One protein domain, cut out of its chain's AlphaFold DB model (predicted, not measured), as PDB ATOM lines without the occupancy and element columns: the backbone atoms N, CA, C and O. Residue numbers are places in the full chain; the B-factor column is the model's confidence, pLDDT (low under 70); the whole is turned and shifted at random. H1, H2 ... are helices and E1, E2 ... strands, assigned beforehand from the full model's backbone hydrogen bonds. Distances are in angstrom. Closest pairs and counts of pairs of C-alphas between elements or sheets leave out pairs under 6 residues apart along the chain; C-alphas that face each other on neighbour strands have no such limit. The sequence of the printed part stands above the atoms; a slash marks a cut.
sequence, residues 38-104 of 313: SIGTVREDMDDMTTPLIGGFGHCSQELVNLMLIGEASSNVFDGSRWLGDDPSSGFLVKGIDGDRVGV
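Overview. This is residues 38 to 104 of the 313 residues of the protein "Hypothetical protein" of Spumella elongata (UniProt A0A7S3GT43). A two-stranded hairpin, E1 and E2, makes one end of the longest axis, and a looped stretch, residues 46 to 61, reaches to the other end beyond H1 and H2, two short helices near each other. The short helix H3 follows E2 and lies off to one side, close to the end of H2. The printed part has 67 residues, with named elements in the order H1, H2, E1, E2, H3; the class is mixed, helices and strands, with under half of the residues in named elements. The whole is compact, with a radius of gyration of the C-alphas of 12.4 A and spans of 37 by 29 by 21 A.

Arrangement. E1, residues 81 to 84, and E2, residues 92 to 95, form an antiparallel hairpin, with 154 degrees between their directions. N 82 and O 94 are 2.9 A apart and N 84 and O 92 2.8 A, both within hydrogen-bond range. The closest C-alphas of E2 and H1, residues 39 to 45, are those of Lys 95 and Asp 45, 7.4 A apart. H1 and H2, residues 62 to 70, are near each other, with 6 pairs of C-alphas within 10 A. H2 and H3, residues 99 to 102, are close but not clearly touching; their closest C-alphas, of Ile 70 and Val 102, are 6.8 A apart. H1 and H3 are apart. In H1 and H2 every O i to N i+4 pair is within hydrogen-bond range; H3 is too short for such a pair.

Along the chain. E1 measures 9.8 A from first to last C-alpha and E2 9.6 A. H2 measures 11.9 A, H1 10.0 A and H3 5.1 A. H1 begins at C-alpha 39 (-38.004, -34.646, 16.914), and H3 ends at C-alpha 102 (-53.136, -33.969, 8.012).

Size, cuts and confidence. The two C-alphas farthest apart, of Phe 57 and Asp 87, are 37.6 A apart. The printed part has no cut. The link from H1 to H2 is long, with 16 residues, and that from E2 to H3 is tight. The mean pLDDT of the printed part is 91.6, and residues 86 to 88, between E1 and E2, are under 70.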
ATOM      1  N   SER A  38     -42.161 -37.239  16.693       95.81
ATOM      2  CA  SER A  38     -40.701 -37.372  16.622       95.81
ATOM      3  C   SER A  38     -39.959 -36.055  16.359       95.81
ATOM      4  O   SER A  38     -40.374 -35.221  15.560       95.81
ATOM      5  N   ILE A  39     -38.798 -35.886  16.998       93.56
ATOM      6  CA  ILE A  39     -38.004 -34.646  16.914       93.56
ATOM      7  C   ILE A  39     -37.493 -34.391  15.489       93.56
ATOM      8  O   ILE A  39     -37.436 -33.243  15.056       93.56
ATOM      9  N   GLY A  40     -37.100 -35.450  14.771       96.69
ATOM     10  CA  GLY A  40     -36.617 -35.338  13.393       96.69
ATOM     11  C   GLY A  40     -37.707 -34.804  12.472       96.69
ATOM     12  O   GLY A  40     -37.498 -33.802  11.798       96.69
ATOM     13  N   THR A  41     -38.900 -35.397  12.539       96.94
ATOM     14  CA  THR A  41     -40.020 -34.970  11.702       96.94
ATOM     15  C   THR A  41     -40.551 -33.596  12.094       96.94
ATOM     16  O   THR A  41     -40.842 -32.805  11.210       96.94
ATOM     17  N   VAL A  42     -40.581 -33.250  13.390       97.56
ATOM     18  CA  VAL A  42     -40.891 -31.873  13.814       97.56
ATOM     19  C   VAL A  42     -39.961 -30.883  13.114       97.56
ATOM     20  O   VAL A  42     -40.444 -29.910  12.562       97.56
ATOM     21  N   ARG A  43     -38.647 -31.135  13.063       96.94
ATOM     22  CA  ARG A  43     -37.708 -30.249  12.349       96.94
ATOM     23  C   ARG A  43     -37.971 -30.201  10.845       96.94
ATOM     24  O   ARG A  43     -37.842 -29.140  10.252       96.94
ATOM     25  N   GLU A  44     -38.323 -31.325  10.232       96.44
ATOM     26  CA  GLU A  44     -38.653 -31.393   8.802       96.44
ATOM     27  C   GLU A  44     -39.949 -30.645   8.455       96.44
ATOM     28  O   GLU A  44     -40.054 -30.111   7.351       96.44
ATOM     29  N   ASP A  45     -40.903 -30.550   9.385       96.94
ATOM     30  CA  ASP A  45     -42.146 -29.789   9.204       96.94
ATOM     31  C   ASP A  45     -41.871 -28.271   9.115       96.94
ATOM     32  O   ASP A  45     -42.469 -27.578   8.290       96.94
ATOM     33  N   MET A  46     -40.920 -27.764   9.907       97.06
ATOM     34  CA  MET A  46     -40.620 -26.330  10.059       97.06
ATOM     35  C   MET A  46     -39.910 -25.736   8.841       97.06
ATOM     36  O   MET A  46     -39.047 -26.380   8.240       97.06
ATOM     37  N   ASP A  47     -40.197 -24.478   8.512       96.25
ATOM     38  CA  ASP A  47     -39.467 -23.735   7.475       96.25
ATOM     39  C   ASP A  47     -38.004 -23.489   7.892       96.25
ATOM     40  O   ASP A  47     -37.082 -23.780   7.131       96.25
ATOM     41  N   ASP A  48     -37.781 -23.033   9.131       95.06
ATOM     42  CA  ASP A  48     -36.453 -22.903   9.743       95.06
ATOM     43  C   ASP A  48     -36.341 -23.788  10.992       95.06
ATOM     44  O   ASP A  48     -36.896 -23.489  12.052       95.06
ATOM     45  N   MET A  49     -35.553 -24.862  10.877       94.12
ATOM     46  CA  MET A  49     -35.317 -25.863  11.930       94.12
ATOM     47  C   MET A  49     -34.589 -25.315  13.169       94.12
ATOM     48  O   MET A  49     -34.409 -26.043  14.154       94.12
ATOM     49  N   THR A  50     -34.078 -24.084  13.102       93.56
ATOM     50  CA  THR A  50     -33.391 -23.405  14.206       93.56
ATOM     51  C   THR A  50     -34.330 -22.541  15.046       93.56
ATOM     52  O   THR A  50     -33.964 -22.167  16.164       93.56
ATOM     53  N   THR A  51     -35.552 -22.289  14.564       94.31
ATOM     54  CA  THR A  51     -36.571 -21.525  15.290       94.31
ATOM     55  C   THR A  51     -36.934 -22.230  16.604       94.31
ATOM     56  O   THR A  51     -37.216 -23.431  16.613       94.31
ATOM     57  N   PRO A  52     -36.927 -21.537  17.754       94.94
ATOM     58  CA  PRO A  52     -37.339 -22.144  19.012       94.94
ATOM     59  C   PRO A  52     -38.866 -22.301  19.070       94.94
ATOM     60  O   PRO A  52     -39.595 -21.339  18.849       94.94
ATOM     61  N   LEU A  53     -39.352 -23.491  19.448       95.12
ATOM     62  CA  LEU A  53     -40.792 -23.766  19.617       95.12
ATOM     63  C   LEU A  53     -41.437 -22.946  20.746       95.12
ATOM     64  O   LEU A  53     -42.608 -22.583  20.673       95.12
ATOM     65  N   ILE A  54     -40.665 -22.655  21.794       94.50
ATOM     66  CA  ILE A  54     -41.030 -21.704  22.843       94.50
ATOM     67  C   ILE A  54     -40.088 -20.515  22.697       94.50
ATOM     68  O   ILE A  54     -38.888 -20.623  22.956       94.50
ATOM     69  N   GLY A  55     -40.636 -19.394  22.247       88.31
ATOM     70  CA  GLY A  55     -39.932 -18.136  22.084       88.31
ATOM     71  C   GLY A  55     -39.682 -17.408  23.406       88.31
ATOM     72  O   GLY A  55     -39.900 -17.916  24.511       88.31
ATOM     73  N   GLY A  56     -39.215 -16.164  23.284       86.31
ATOM     74  CA  GLY A  56     -39.003 -15.283  24.431       86.31
ATOM     75  C   GLY A  56     -40.270 -15.131  25.275       86.31
ATOM     76  O   GLY A  56     -41.381 -15.170  24.753       86.31
ATOM     77  N   PHE A  57     -40.099 -14.970  26.588       86.12
ATOM     78  CA  PHE A  57     -41.196 -14.799  27.554       86.12
ATOM     79  C   PHE A  57     -42.214 -15.957  27.612       86.12
ATOM     80  O   PHE A  57     -43.259 -15.811  28.236       86.12
ATOM     81  N   GLY A  58     -41.897 -17.119  27.026       85.62
ATOM     82  CA  GLY A  58     -42.759 -18.303  27.065       85.62
ATOM     83  C   GLY A  58     -43.827 -18.353  25.971       85.62
ATOM     84  O   GLY A  58     -44.700 -19.217  26.028       85.62
ATOM     85  N   HIS A  59     -43.774 -17.462  24.976       89.38
ATOM     86  CA  HIS A  59     -44.704 -17.496  23.846       89.38
ATOM     87  C   HIS A  59     -44.464 -18.724  22.965       89.38
ATOM     88  O   HIS A  59     -43.324 -19.065  22.658       89.38
ATOM     89  N   CYS A  60     -45.537 -19.378  22.529       93.31
ATOM     90  CA  CYS A  60     -45.439 -20.459  21.553       93.31
ATOM     91  C   CYS A  60     -45.090 -19.884  20.174       93.31
ATOM     92  O   CYS A  60     -45.635 -18.854  19.779       93.31
ATOM     93  N   SER A  61     -44.205 -20.552  19.435       95.56
ATOM     94  CA  SER A  61     -44.042 -20.298  18.004       95.56
ATOM     95  C   SER A  61     -45.254 -20.830  17.228       95.56
ATOM     96  O   SER A  61     -46.026 -21.642  17.750       95.56
ATOM     97  N   GLN A  62     -45.435 -20.408  15.975       96.38
ATOM     98  CA  GLN A  62     -46.554 -20.893  15.159       96.38
ATOM     99  C   GLN A  62     -46.442 -22.401  14.875       96.38
ATOM    100  O   GLN A  62     -47.456 -23.095  14.843       96.38
ATOM    101  N   GLU A  63     -45.220 -22.921  14.759       97.88
ATOM    102  CA  GLU A  63     -44.918 -24.348  14.619       97.88
ATOM    103  C   GLU A  63     -45.404 -25.134  15.835       97.88
ATOM    104  O   GLU A  63     -46.020 -26.187  15.688       97.88
ATOM    105  N   LEU A  64     -45.177 -24.610  17.045       97.31
ATOM    106  CA  LEU A  64     -45.683 -25.239  18.259       97.31
ATOM    107  C   LEU A  64     -47.215 -25.205  18.304       97.31
ATOM    108  O   LEU A  64     -47.838 -26.206  18.643       97.31
ATOM    109  N   VAL A  65     -47.831 -24.082  17.932       96.88
ATOM    110  CA  VAL A  65     -49.297 -23.972  17.867       96.88
ATOM    111  C   VAL A  65     -49.872 -25.003  16.896       96.88
ATOM    112  O   VAL A  65     -50.763 -25.762  17.269       96.88
ATOM    113  N   ASN A  66     -49.334 -25.089  15.679       97.94
ATOM    114  CA  ASN A  66     -49.779 -26.054  14.677       97.94
ATOM    115  C   ASN A  66     -49.548 -27.498  15.143       97.94
ATOM    116  O   ASN A  66     -50.457 -28.324  15.047       97.94
ATOM    117  N   LEU A  67     -48.406 -27.793  15.770       97.88
ATOM    118  CA  LEU A  67     -48.136 -29.120  16.322       97.88
ATOM    119  C   LEU A  67     -49.202 -29.535  17.345       97.88
ATOM    120  O   LEU A  67     -49.643 -30.683  17.345       97.88
ATOM    121  N   MET A  68     -49.653 -28.602  18.185       96.88
ATOM    122  CA  MET A  68     -50.704 -28.852  19.175       96.88
ATOM    123  C   MET A  68     -52.097 -29.006  18.551       96.88
ATOM    124  O   MET A  68     -52.913 -29.764  19.073       96.88
ATOM    125  N   LEU A  69     -52.386 -28.296  17.457       96.88
ATOM    126  CA  LEU A  69     -53.703 -28.304  16.812       96.88
ATOM    127  C   LEU A  69     -53.905 -29.489  15.859       96.88
ATOM    128  O   LEU A  69     -54.997 -30.053  15.810       96.88
ATOM    129  N   ILE A  70     -52.874 -29.845  15.091       96.94
ATOM    130  CA  ILE A  70     -52.980 -30.798  13.973       96.94
ATOM    131  C   ILE A  70     -51.903 -31.887  13.984       96.94
ATOM    132  O   ILE A  70     -51.904 -32.751  13.111       96.94
ATOM    133  N   GLY A  71     -50.984 -31.874  14.953       96.38
ATOM    134  CA  GLY A  71     -49.908 -32.862  15.035       96.38
ATOM    135  C   GLY A  71     -48.772 -32.655  14.028       96.38
ATOM    136  O   GLY A  71     -47.892 -33.506  13.955       96.38
ATOM    137  N   GLU A  72     -48.752 -31.544  13.286       97.12
ATOM    138  CA  GLU A  72     -47.694 -31.168  12.339       97.12
ATOM    139  C   GLU A  72     -47.140 -29.785  12.700       97.12
ATOM    140  O   GLU A  72     -47.907 -28.862  12.965       97.12
ATOM    141  N   ALA A  73     -45.815 -29.628  12.709       97.75
ATOM    142  CA  ALA A  73     -45.151 -28.389  13.121       97.75
ATOM    143  C   ALA A  73     -44.866 -27.429  11.945       97.75
ATOM    144  O   ALA A  73     -43.791 -26.834  11.873       97.75
ATOM    145  N   SER A  74     -45.807 -27.292  11.002       97.44
ATOM    146  CA  SER A  74     -45.670 -26.382   9.856       97.44
ATOM    147  C   SER A  74     -45.565 -24.928  10.340       97.44
ATOM    148  O   SER A  74     -46.248 -24.537  11.287       97.44
ATOM    149  N   SER A  75     -44.755 -24.102   9.678       97.00
ATOM    150  CA  SER A  75     -44.519 -22.710  10.101       97.00
ATOM    151  C   SER A  75     -45.663 -21.752   9.769       97.00
ATOM    152  O   SER A  75     -45.777 -20.686  10.372       97.00
ATOM    153  N   ASN A  76     -46.537 -22.121   8.831       97.31
ATOM    154  CA  ASN A  76     -47.580 -21.236   8.327       97.31
ATOM    155  C   ASN A  76     -48.987 -21.796   8.542       97.31
ATOM    156  O   ASN A  76     -49.186 -22.981   8.791       97.31
ATOM    157  N   VAL A  77     -49.982 -20.915   8.429       97.62
ATOM    158  CA  VAL A  77     -51.405 -21.232   8.652       97.62
ATOM    159  C   VAL A  77     -52.244 -21.196   7.373       97.62
ATOM    160  O   VAL A  77     -53.455 -21.379   7.446       97.62
ATOM    161  N   PHE A  78     -51.624 -20.959   6.210       96.19
ATOM    162  CA  PHE A  78     -52.273 -21.074   4.899       96.19
ATOM    163  C   PHE A  78     -52.317 -22.530   4.419       96.19
ATOM    164  O   PHE A  78     -51.556 -23.358   4.904       96.19
ATOM    165  N   ASP A  79     -53.171 -22.840   3.440       94.06
ATOM    166  CA  ASP A  79     -53.237 -24.186   2.851       94.06
ATOM    167  C   ASP A  79     -52.086 -24.431   1.858       94.06
ATOM    168  O   ASP A  79     -51.786 -23.565   1.024       94.06
ATOM    169  N   GLY A  80     -51.522 -25.640   1.900       91.50
ATOM    170  CA  GLY A  80     -50.476 -26.125   0.999       91.50
ATOM    171  C   GLY A  80     -49.104 -25.498   1.251       91.50
ATOM    172  O   GLY A  80     -48.897 -24.791   2.233       91.50
ATOM    173  N   SER A  81     -48.161 -25.750   0.346       90.19
ATOM    174  CA  SER A  81     -46.840 -25.110   0.342       90.19
ATOM    175  C   SER A  81     -46.724 -24.140  -0.829       90.19
ATOM    176  O   SER A  81     -47.401 -24.302  -1.844       90.19
ATOM    177  N   ARG A  82     -45.876 -23.118  -0.699       86.19
ATOM    178  CA  ARG A  82     -45.679 -22.089  -1.733       86.19
ATOM    179  C   ARG A  82     -44.196 -21.784  -1.882       86.19
ATOM    180  O   ARG A  82     -43.468 -21.795  -0.896       86.19
ATOM    181  N   TRP A  83     -43.749 -21.501  -3.097       84.19
ATOM    182  CA  TRP A  83     -42.393 -21.012  -3.330       84.19
ATOM    183  C   TRP A  83     -42.366 -19.493  -3.175       84.19
ATOM    184  O   TRP A  83     -43.174 -18.792  -3.778       84.19
ATOM    185  N   LEU A  84     -41.451 -18.986  -2.349       83.38
ATOM    186  CA  LEU A  84     -41.092 -17.572  -2.310       83.38
ATOM    187  C   LEU A  84     -39.914 -17.337  -3.258       83.38
ATOM    188  O   LEU A  84     -38.832 -17.884  -3.041       83.38
ATOM    189  N   GLY A  85     -40.123 -16.491  -4.266       75.88
ATOM    190  CA  GLY A  85     -39.145 -16.175  -5.308       75.88
ATOM    191  C   GLY A  85     -39.471 -16.843  -6.647       75.88
ATOM    192  O   GLY A  85     -40.036 -17.932  -6.685       75.88
ATOM    193  N   ASP A  86     -39.103 -16.174  -7.741       66.88
ATOM    194  CA  ASP A  86     -39.510 -16.545  -9.108       66.88
ATOM    195  C   ASP A  86     -38.759 -17.766  -9.671       66.88
ATOM    196  O   ASP A  86     -39.156 -18.340 -10.684       66.88
ATOM    197  N   ASP A  87     -37.653 -18.161  -9.040       69.25
ATOM    198  CA  ASP A  87     -36.784 -19.243  -9.496       69.25
ATOM    199  C   ASP A  87     -36.738 -20.372  -8.451       69.25
ATOM    200  O   ASP A  87     -36.163 -20.183  -7.380       69.25
ATOM    201  N   PRO A  88     -37.263 -21.575  -8.752       66.25
ATOM    202  CA  PRO A  88     -37.233 -22.723  -7.844       66.25
ATOM    203  C   PRO A  88     -35.828 -23.152  -7.393       66.25
ATOM    204  O   PRO A  88     -35.696 -23.857  -6.397       66.25
ATOM    205  N   SER A  89     -34.771 -22.765  -8.119       72.25
ATOM    206  CA  SER A  89     -33.386 -23.083  -7.751       72.25
ATOM    207  C   SER A  89     -32.787 -22.136  -6.704       72.25
ATOM    208  O   SER A  89     -31.789 -22.481  -6.068       72.25
ATOM    209  N   SER A  90     -33.407 -20.972  -6.490       76.44
ATOM    210  CA  SER A  90     -32.987 -19.956  -5.515       76.44
ATOM    211  C   SER A  90     -34.093 -19.532  -4.541       76.44
ATOM    212  O   SER A  90     -33.813 -18.852  -3.552       76.44
ATOM    213  N   GLY A  91     -35.333 -19.947  -4.796       77.38
ATOM    214  CA  GLY A  91     -36.501 -19.677  -3.980       77.38
ATOM    215  C   GLY A  91     -36.546 -20.505  -2.700       77.38
ATOM    216  O   GLY A  91     -35.867 -21.520  -2.543       77.38
ATOM    217  N   PHE A  92     -37.379 -20.059  -1.767       85.75
ATOM    218  CA  PHE A  92     -37.582 -20.714  -0.481       85.75
ATOM    219  C   PHE A  92     -38.988 -21.306  -0.419       85.75
ATOM    220  O   PHE A  92     -39.978 -20.587  -0.564       85.75
ATOM    221  N   LEU A  93     -39.088 -22.619  -0.219       88.62
ATOM    222  CA  LEU A  93     -40.375 -23.280  -0.035       88.62
ATOM    223  C   LEU A  93     -40.888 -22.997   1.379       88.62
ATOM    224  O   LEU A  93     -40.327 -23.505   2.346       88.62
ATOM    225  N   VAL A  94     -41.976 -22.238   1.482       92.62
ATOM    226  CA  VAL A  94     -42.713 -22.042   2.734       92.62
ATOM    227  C   VAL A  94     -43.822 -23.077   2.861       92.62
ATOM    228  O   VAL A  94     -44.633 -23.268   1.947       92.62
ATOM    229  N   LYS A  95     -43.858 -23.760   4.003       94.88
ATOM    230  CA  LYS A  95     -44.768 -24.872   4.278       94.88
ATOM    231  C   LYS A  95     -45.946 -24.400   5.121       94.88
ATOM    232  O   LYS A  95     -45.781 -23.913   6.243       94.88
ATOM    233  N   GLY A  96     -47.144 -24.536   4.564       96.00
ATOM    234  CA  GLY A  96     -48.409 -24.378   5.273       96.00
ATOM    235  C   GLY A  96     -49.044 -25.726   5.603       96.00
ATOM    236  O   GLY A  96     -48.374 -26.758   5.653       96.00
ATOM    237  N   ILE A  97     -50.353 -25.700   5.823       96.56
ATOM    238  CA  ILE A  97     -51.147 -26.855   6.233       96.56
ATOM    239  C   ILE A  97     -51.488 -27.699   5.008       96.56
ATOM    240  O   ILE A  97     -52.214 -27.252   4.118       96.56
ATOM    241  N   ASP A  98     -50.982 -28.927   4.956       93.50
ATOM    242  CA  ASP A  98     -51.223 -29.837   3.838       93.50
ATOM    243  C   ASP A  98     -52.317 -30.857   4.165       93.50
ATOM    244  O   ASP A  98     -52.103 -31.817   4.910       93.50
ATOM    245  N   GLY A  99     -53.486 -30.672   3.553       91.19
ATOM    246  CA  GLY A  99     -54.627 -31.571   3.714       91.19
ATOM    247  C   GLY A  99     -54.365 -33.012   3.261       91.19
ATOM    248  O   GLY A  99     -55.047 -33.910   3.748       91.19
ATOM    249  N   ASP A 100     -53.377 -33.269   2.396       90.62
ATOM    250  CA  ASP A 100     -53.012 -34.639   2.012       90.62
ATOM    251  C   ASP A 100     -52.266 -35.357   3.153       90.62
ATOM    252  O   ASP A 100     -52.362 -36.579   3.282       90.62
ATOM    253  N   ARG A 101     -51.556 -34.604   4.008       92.25
ATOM    254  CA  ARG A 101     -50.828 -35.133   5.174       92.25
ATOM    255  C   ARG A 101     -51.688 -35.189   6.428       92.25
ATOM    256  O   ARG A 101     -51.689 -36.212   7.111       92.25
ATOM    257  N   VAL A 102     -52.404 -34.106   6.737       92.81
ATOM    258  CA  VAL A 102     -53.136 -33.969   8.012       92.81
ATOM    259  C   VAL A 102     -54.640 -34.221   7.892       92.81
ATOM    260  O   VAL A 102     -55.324 -34.348   8.905       92.81
ATOM    261  N   GLY A 103     -55.174 -34.327   6.673       92.50
ATOM    262  CA  GLY A 103     -56.615 -34.401   6.440       92.50
ATOM    263  C   GLY A 103     -57.322 -33.076   6.744       92.50
ATOM    264  O   GLY A 103     -56.738 -31.996   6.659       92.50
ATOM    265  N   VAL A 104     -58.609 -33.154   7.090       91.94
ATOM    266  CA  VAL A 104     -59.356 -31.996   7.601       91.94
ATOM    267  C   VAL A 104     -59.042 -31.847   9.095       91.94
ATOM    268  O   VAL A 104     -59.303 -32.794   9.843       91.94
TER     269      VAL A 104